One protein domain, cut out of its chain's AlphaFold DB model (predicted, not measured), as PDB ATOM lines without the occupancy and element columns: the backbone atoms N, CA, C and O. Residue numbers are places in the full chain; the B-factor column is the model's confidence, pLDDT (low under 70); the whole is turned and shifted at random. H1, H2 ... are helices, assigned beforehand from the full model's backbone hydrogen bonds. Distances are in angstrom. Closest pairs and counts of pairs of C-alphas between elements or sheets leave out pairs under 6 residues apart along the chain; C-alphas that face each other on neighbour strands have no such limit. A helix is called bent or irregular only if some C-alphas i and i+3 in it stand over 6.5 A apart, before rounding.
ATOM      1  N   LYS A   2     166.478  91.747 108.561       82.50
ATOM      2  CA  LYS A   2     167.845  92.288 108.354       82.50
ATOM      3  C   LYS A   2     167.932  93.458 107.354       82.50
ATOM      4  O   LYS A   2     168.601  94.440 107.644       82.50
ATOM      5  N   LEU A   3     167.200  93.399 106.233       87.94
ATOM      6  CA  LEU A   3     167.165  94.478 105.230       87.94
ATOM      7  C   LEU A   3     166.524  95.772 105.768       87.94
ATOM      8  O   LEU A   3     167.031  96.859 105.533       87.94
ATOM      9  N   ILE A   4     165.441  95.645 106.542       89.19
ATOM     10  CA  ILE A   4     164.740  96.785 107.157       89.19
ATOM     11  C   ILE A   4     165.642  97.466 108.194       89.19
ATOM     12  O   ILE A   4     165.755  98.686 108.200       89.19
ATOM     13  N   ILE A   5     166.334  96.679 109.025       91.00
ATOM     14  CA  ILE A   5     167.297  97.191 110.013       91.00
ATOM     15  C   ILE A   5     168.454  97.921 109.313       91.00
ATOM     16  O   ILE A   5     168.838  99.005 109.740       91.00
ATOM     17  N   PHE A   6     168.969  97.372 108.209       91.81
ATOM     18  CA  PHE A   6     170.030  98.005 107.422       91.81
ATOM     19  C   PHE A   6     169.602  99.361 106.838       91.81
ATOM     20  O   PHE A   6     170.318 100.347 106.999       91.81
ATOM     21  N   ILE A   7     168.411  99.440 106.235       93.44
ATOM     22  CA  ILE A   7     167.861 100.698 105.696       93.44
ATOM     23  C   ILE A   7     167.709 101.746 106.808       93.44
ATOM     24  O   ILE A   7     168.064 102.909 106.617       93.44
ATOM     25  N   LEU A   8     167.234 101.334 107.986       94.38
ATOM     26  CA  LEU A   8     167.034 102.235 109.119       94.38
ATOM     27  C   LEU A   8     168.364 102.821 109.626       94.38
ATOM     28  O   LEU A   8     168.448 104.018 109.894       94.38
ATOM     29  N   ILE A   9     169.420 102.002 109.691       94.75
ATOM     30  CA  ILE A   9     170.770 102.443 110.074       94.75
ATOM     31  C   ILE A   9     171.322 103.459 109.065       94.75
ATOM     32  O   ILE A   9     171.843 104.498 109.469       94.75
ATOM     33  N   VAL A  10     171.172 103.203 107.761       95.12
ATOM     34  CA  VAL A  10     171.641 104.119 106.707       95.12
ATOM     35  C   VAL A  10     170.935 105.475 106.791       95.12
ATOM     36  O   VAL A  10     171.593 106.512 106.708       95.12
ATOM     37  N   LEU A  11     169.618 105.490 107.021       95.44
ATOM     38  CA  LEU A  11     168.853 106.730 107.184       95.44
ATOM     39  C   LEU A  11     169.294 107.533 108.415       95.44
ATOM     40  O   LEU A  11     169.408 108.756 108.339       95.44
ATOM     41  N   ILE A  12     169.595 106.859 109.530       95.19
ATOM     42  CA  ILE A  12     170.105 107.512 110.744       95.19
ATOM     43  C   ILE A  12     171.477 108.143 110.483       95.19
ATOM     44  O   ILE A  12     171.693 109.300 110.842       95.19
ATOM     45  N   ILE A  13     172.390 107.423 109.824       94.56
ATOM     46  CA  ILE A  13     173.721 107.946 109.479       94.56
ATOM     47  C   ILE A  13     173.598 109.152 108.539       94.56
ATOM     48  O   ILE A  13     174.227 110.180 108.787       94.56
ATOM     49  N   ALA A  14     172.751 109.075 107.511       94.19
ATOM     50  CA  ALA A  14     172.510 110.189 106.596       94.19
ATOM     51  C   ALA A  14     171.957 111.424 107.330       94.19
ATOM     52  O   ALA A  14     172.450 112.534 107.133       94.19
ATOM     53  N   ALA A  15     170.993 111.240 108.237       93.25
ATOM     54  CA  ALA A  15     170.445 112.326 109.047       93.25
ATOM     55  C   ALA A  15     171.496 112.954 109.981       93.25
ATOM     56  O   ALA A  15     171.519 114.175 110.157       93.25
ATOM     57  N   LEU A  16     172.387 112.140 110.559       92.69
ATOM     58  CA  LEU A  16     173.501 112.616 111.384       92.69
ATOM     59  C   LEU A  16     174.518 113.414 110.559       92.69
ATOM     60  O   LEU A  16     174.903 114.505 110.976       92.69
ATOM     61  N   LEU A  17     174.893 112.926 109.372       90.56
ATOM     62  CA  LEU A  17     175.792 113.626 108.448       90.56
ATOM     63  C   LEU A  17     175.207 114.974 108.007       90.56
ATOM     64  O   LEU A  17     175.894 115.993 108.080       90.56
ATOM     65  N   ILE A  18     173.922 115.009 107.645       88.31
ATOM     66  CA  ILE A  18     173.212 116.250 107.298       88.31
ATOM     67  C   ILE A  18     173.233 117.227 108.477       88.31
ATOM     68  O   ILE A  18     173.525 118.407 108.295       88.31
ATOM     69  N   ARG A  19     172.990 116.755 109.708       85.44
ATOM     70  CA  ARG A  19     173.063 117.599 110.913       85.44
ATOM     71  C   ARG A  19     174.448 118.206 111.133       85.44
ATOM     72  O   ARG A  19     174.530 119.364 111.538       85.44
ATOM     73  N   ILE A  20     175.515 117.442 110.898       81.75
ATOM     74  CA  ILE A  20     176.899 117.912 111.050       81.75
ATOM     75  C   ILE A  20     177.210 118.990 110.005       81.75
ATOM     76  O   ILE A  20     177.702 120.059 110.365       81.75
ATOM     77  N   ILE A  21     176.844 118.755 108.740       75.38
ATOM     78  CA  ILE A  21     177.037 119.718 107.647       75.38
ATOM     79  C   ILE A  21     176.252 121.005 107.925       75.38
ATOM     80  O   ILE A  21     176.813 122.096 107.868       75.38
ATOM     81  N   LEU A  22     174.979 120.893 108.317       71.62
ATOM     82  CA  LEU A  22     174.148 122.052 108.647       71.62
ATOM     83  C   LEU A  22     174.704 122.849 109.835       71.62
ATOM     84  O   LEU A  22     174.676 124.073 109.800       71.62
ATOM     85  N   ARG A  23     175.250 122.196 110.871       63.88
ATOM     86  CA  ARG A  23     175.913 122.894 111.987       63.88
ATOM     87  C   ARG A  23     177.193 123.609 111.565       63.88
ATOM     88  O   ARG A  23     177.459 124.687 112.081       63.88
ATOM     89  N   SER A  24     177.965 123.024 110.651       61.03
ATOM     90  CA  SER A  24     179.187 123.638 110.128       61.03
ATOM     91  C   SER A  24     178.887 124.862 109.262       61.03
ATOM     92  O   SER A  24     179.613 125.846 109.345       61.03
ATOM     93  N   VAL A  25     177.821 124.822 108.459       58.81
ATOM     94  CA  VAL A  25     177.402 125.944 107.600       58.81
ATOM     95  C   VAL A  25     176.745 127.061 108.413       58.81
ATOM     96  O   VAL A  25     176.893 128.234 108.090       58.81
ATOM     97  N   ASN A  26     176.038 126.718 109.492       54.72
ATOM     98  CA  ASN A  26     175.256 127.670 110.280       54.72
ATOM     99  C   ASN A  26     176.037 128.294 111.452       54.72
ATOM    100  O   ASN A  26     175.428 128.817 112.386       54.72
ATOM    101  N   GLN A  27     177.375 128.263 111.411       57.06
ATOM    102  CA  GLN A  27     178.219 129.047 112.316       57.06
ATOM    103  C   GLN A  27     178.197 130.524 111.905       57.06
ATOM    104  O   GLN A  27     179.200 131.110 111.509       57.06
ATOM    105  N   HIS A  28     177.022 131.144 111.990       63.41
ATOM    106  CA  HIS A  28     176.938 132.592 112.017       63.41
ATOM    107  C   HIS A  28     177.619 133.037 113.306       63.41
ATOM    108  O   HIS A  28     177.147 132.728 114.401       63.41
ATOM    109  N   SER A  29     178.765 133.705 113.181       75.31
ATOM    110  CA  SER A  29     179.467 134.218 114.350       75.31
ATOM    111  C   SER A  29     178.512 135.097 115.171       75.31
ATOM    112  O   SER A  29     177.872 135.987 114.594       75.31
ATOM    113  N   PRO A  30     178.401 134.884 116.498       84.69
ATOM    114  CA  PRO A  30     177.556 135.700 117.369       84.69
ATOM    115  C   PRO A  30     177.820 137.203 117.213       84.69
ATOM    116  O   PRO A  30     176.889 138.003 117.277       84.69
ATOM    117  N   LEU A  31     179.069 137.578 116.917       85.25
ATOM    118  CA  LEU A  31     179.460 138.952 116.619       85.25
ATOM    119  C   LEU A  31     178.759 139.493 115.365       85.25
ATOM    120  O   LEU A  31     178.194 140.581 115.400       85.25
ATOM    121  N   LEU A  32     178.749 138.738 114.262       86.06
ATOM    122  CA  LEU A  32     178.089 139.162 113.021       86.06
ATOM    123  C   LEU A  32     176.581 139.339 113.221       86.06
ATOM    124  O   LEU A  32     175.994 140.267 112.665       86.06
ATOM    125  N   MET A  33     175.961 138.488 114.045       85.62
ATOM    126  CA  MET A  33     174.551 138.631 114.414       85.62
ATOM    127  C   MET A  33     174.300 139.902 115.230       85.62
ATOM    128  O   MET A  33     173.335 140.612 114.958       85.62
ATOM    129  N   GLN A  34     175.170 140.219 116.194       88.62
ATOM    130  CA  GLN A  34     175.078 141.453 116.982       88.62
ATOM    131  C   GLN A  34     175.259 142.702 116.114       88.62
ATOM    132  O   GLN A  34     174.484 143.648 116.240       88.62
ATOM    133  N   LEU A  35     176.230 142.692 115.196       88.88
ATOM    134  CA  LEU A  35     176.451 143.787 114.250       88.88
ATOM    135  C   LEU A  35     175.227 143.995 113.351       88.88
ATOM    136  O   LEU A  35     174.741 145.117 113.222       88.88
ATOM    137  N   HIS A  36     174.669 142.914 112.802       87.00
ATOM    138  CA  HIS A  36     173.455 142.988 111.994       87.00
ATOM    139  C   HIS A  36     172.251 143.498 112.804       87.00
ATOM    140  O   HIS A  36     171.505 144.350 112.326       87.00
ATOM    141  N   ALA A  37     172.071 143.025 114.043       89.69
ATOM    142  CA  ALA A  37     171.018 143.499 114.944       89.69
ATOM    143  C   ALA A  37     171.168 144.990 115.297       89.69
ATOM    144  O   ALA A  37     170.168 145.684 115.462       89.69
ATOM    145  N   ALA A  38     172.401 145.501 115.347       92.12
ATOM    146  CA  ALA A  38     172.701 146.923 115.507       92.12
ATOM    147  C   ALA A  38     172.543 147.742 114.206       92.12
ATOM    148  O   ALA A  38     172.812 148.943 114.200       92.12
ATOM    149  N   GLY A  39     172.125 147.122 113.096       89.31
ATOM    150  CA  GLY A  39     171.975 147.777 111.794       89.31
ATOM    151  C   GLY A  39     173.297 148.029 111.058       89.31
ATOM    152  O   GLY A  39     173.324 148.780 110.080       89.31
ATOM    153  N   ILE A  40     174.395 147.415 111.502       87.94
ATOM    154  CA  ILE A  40     175.714 147.537 110.878       87.94
ATOM    155  C   ILE A  40     175.799 146.540 109.720       87.94
ATOM    156  O   ILE A  40     175.610 145.335 109.892       87.94
ATOM    157  N   ARG A  41     176.098 147.043 108.517       85.94
ATOM    158  CA  ARG A  41     176.365 146.187 107.353       85.94
ATOM    159  C   ARG A  41     177.707 145.491 107.544       85.94
ATOM    160  O   ARG A  41     178.721 146.165 107.678       85.94
ATOM    161  N   THR A  42     177.701 144.165 107.525       84.50
ATOM    162  CA  THR A  42     178.906 143.346 107.657       84.50
ATOM    163  C   THR A  42     179.512 143.063 106.280       84.50
ATOM    164  O   THR A  42     178.827 142.602 105.365       84.50
ATOM    165  N   GLY A  43     180.795 143.379 106.119       86.56
ATOM    166  CA  GLY A  43     181.615 143.055 104.957       86.56
ATOM    167  C   GLY A  43     182.674 142.004 105.293       86.56
ATOM    168  O   GLY A  43     182.566 141.262 106.272       86.56
ATOM    169  N   ASP A  44     183.712 141.925 104.462       88.44
ATOM    170  CA  ASP A  44     184.772 140.925 104.633       88.44
ATOM    171  C   ASP A  44     185.618 141.172 105.887       88.44
ATOM    172  O   ASP A  44     186.019 140.216 106.546       88.44
ATOM    173  N   ALA A  45     185.823 142.434 106.278       89.00
ATOM    174  CA  ALA A  45     186.560 142.779 107.492       89.00
ATOM    175  C   ALA A  45     185.865 142.247 108.753       89.00
ATOM    176  O   ALA A  45     186.510 141.639 109.605       89.00
ATOM    177  N   GLU A  46     184.545 142.415 108.859       88.81
ATOM    178  CA  GLU A  46     183.760 141.906 109.982       88.81
ATOM    179  C   GLU A  46     183.746 140.378 109.992       88.81
ATOM    180  O   GLU A  46     183.805 139.780 111.063       88.81
ATOM    181  N   ARG A  47     183.707 139.730 108.819       86.50
ATOM    182  CA  ARG A  47     183.814 138.266 108.721       86.50
ATOM    183  C   ARG A  47     185.168 137.767 109.202       86.50
ATOM    184  O   ARG A  47     185.189 136.819 109.982       86.50
ATOM    185  N   ILE A  48     186.256 138.414 108.784       87.75
ATOM    186  CA  ILE A  48     187.604 138.116 109.276       87.75
ATOM    187  C   ILE A  48     187.617 138.290 110.790       87.75
ATOM    188  O   ILE A  48     187.828 137.308 111.479       87.75
ATOM    189  N   LEU A  49     187.256 139.466 111.317       86.94
ATOM    190  CA  LEU A  49     187.174 139.745 112.759       86.94
ATOM    191  C   LEU A  49     186.360 138.689 113.526       86.94
ATOM    192  O   LEU A  49     186.695 138.328 114.649       86.94
ATOM    193  N   SER A  50     185.295 138.172 112.921       86.25
ATOM    194  CA  SER A  50     184.432 137.167 113.536       86.25
ATOM    195  C   SER A  50     185.062 135.773 113.666       86.25
ATOM    196  O   SER A  50     184.530 134.944 114.408       86.25
ATOM    197  N   GLY A  51     186.163 135.524 112.949       83.50
ATOM    198  CA  GLY A  51     186.889 134.257 112.892       83.50
ATOM    199  C   GLY A  51     187.962 134.068 113.967       83.50
ATOM    200  O   GLY A  51     188.515 132.973 114.060       83.50
TER     201      GLY A  51
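Overview. This is residues 2 to 51 of the 140 residues of an uncharacterized protein of Escherichia coli (UniProt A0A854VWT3). One long helix, H1, sticks out as a free arm, and at its end sits a small head in which two short helices, H2 and H3, pack on each other at a steep tilt. The arm makes most of the length, and the outline is a rod spanning 56 by 18 by 12 A. The printed part has 50 residues with three named helices, in the order H1, H2, H3 along the chain, and no named strand, and its class is all helix. The whole is extended, with a radius of gyration of the C-alphas of 18.3 A.

Arrangement. H1, residues 2 to 25, is the longest helix and touches no helix. Residues 2 to 27, of which 2 to 25 belong to H1, stand free: no C-alpha 8 or more residues apart along the chain comes within 10 A of theirs. A tight link of 4 residues joins H1 to H2, residues 30 to 37, yet the two helices are apart, with no C-alpha of the one within 8 A of the other. H2 and H3, residues 44 to 50, touch, with 4 pairs of C-alphas within 8 A. Their closest C-alphas are those of Leu 31 and Ser 50, 6.1 A apart, and their centres are 11.2 A apart. Their lines stand at a steep tilt of 52 degrees, and they run opposite ways. H1 and H3 are apart. In H1, H2 and H3 every O i to N i+4 pair is within hydrogen-bond range.

Along the chain. H1 runs from Lys 2 to Val 25 and is 35.0 A long from first to last C-alpha. It begins at C-alpha 2, at (167.845, 92.288, 108.354), and ends at C-alpha 25, at (177.402, 125.944, 107.600). H2 runs from Pro 30 to Ala 37 and measures 10.5 A from first to last C-alpha. H3 runs from Asp 44 to Ser 50 and measures 9.7 A from first to last C-alpha, ending at C-alpha 50, at (184.432, 137.167, 113.536). No helix is bent or irregular.

Size, cuts and confidence. The two C-alphas farthest apart are those of Lys 2 and Ile 40, at 55.9 A, and the first and last printed C-alphas, those of Lys 2 and Gly 51, are 46.3 A apart. The printed part has no cut. The link from H2 to H3, with 6 residues, is short but not tight, and no link is long. The mean pLDDT of the printed part is 84.6, and residues 23 to 28, of which 23 to 25 belong to H1, are under 70 in this predicted model.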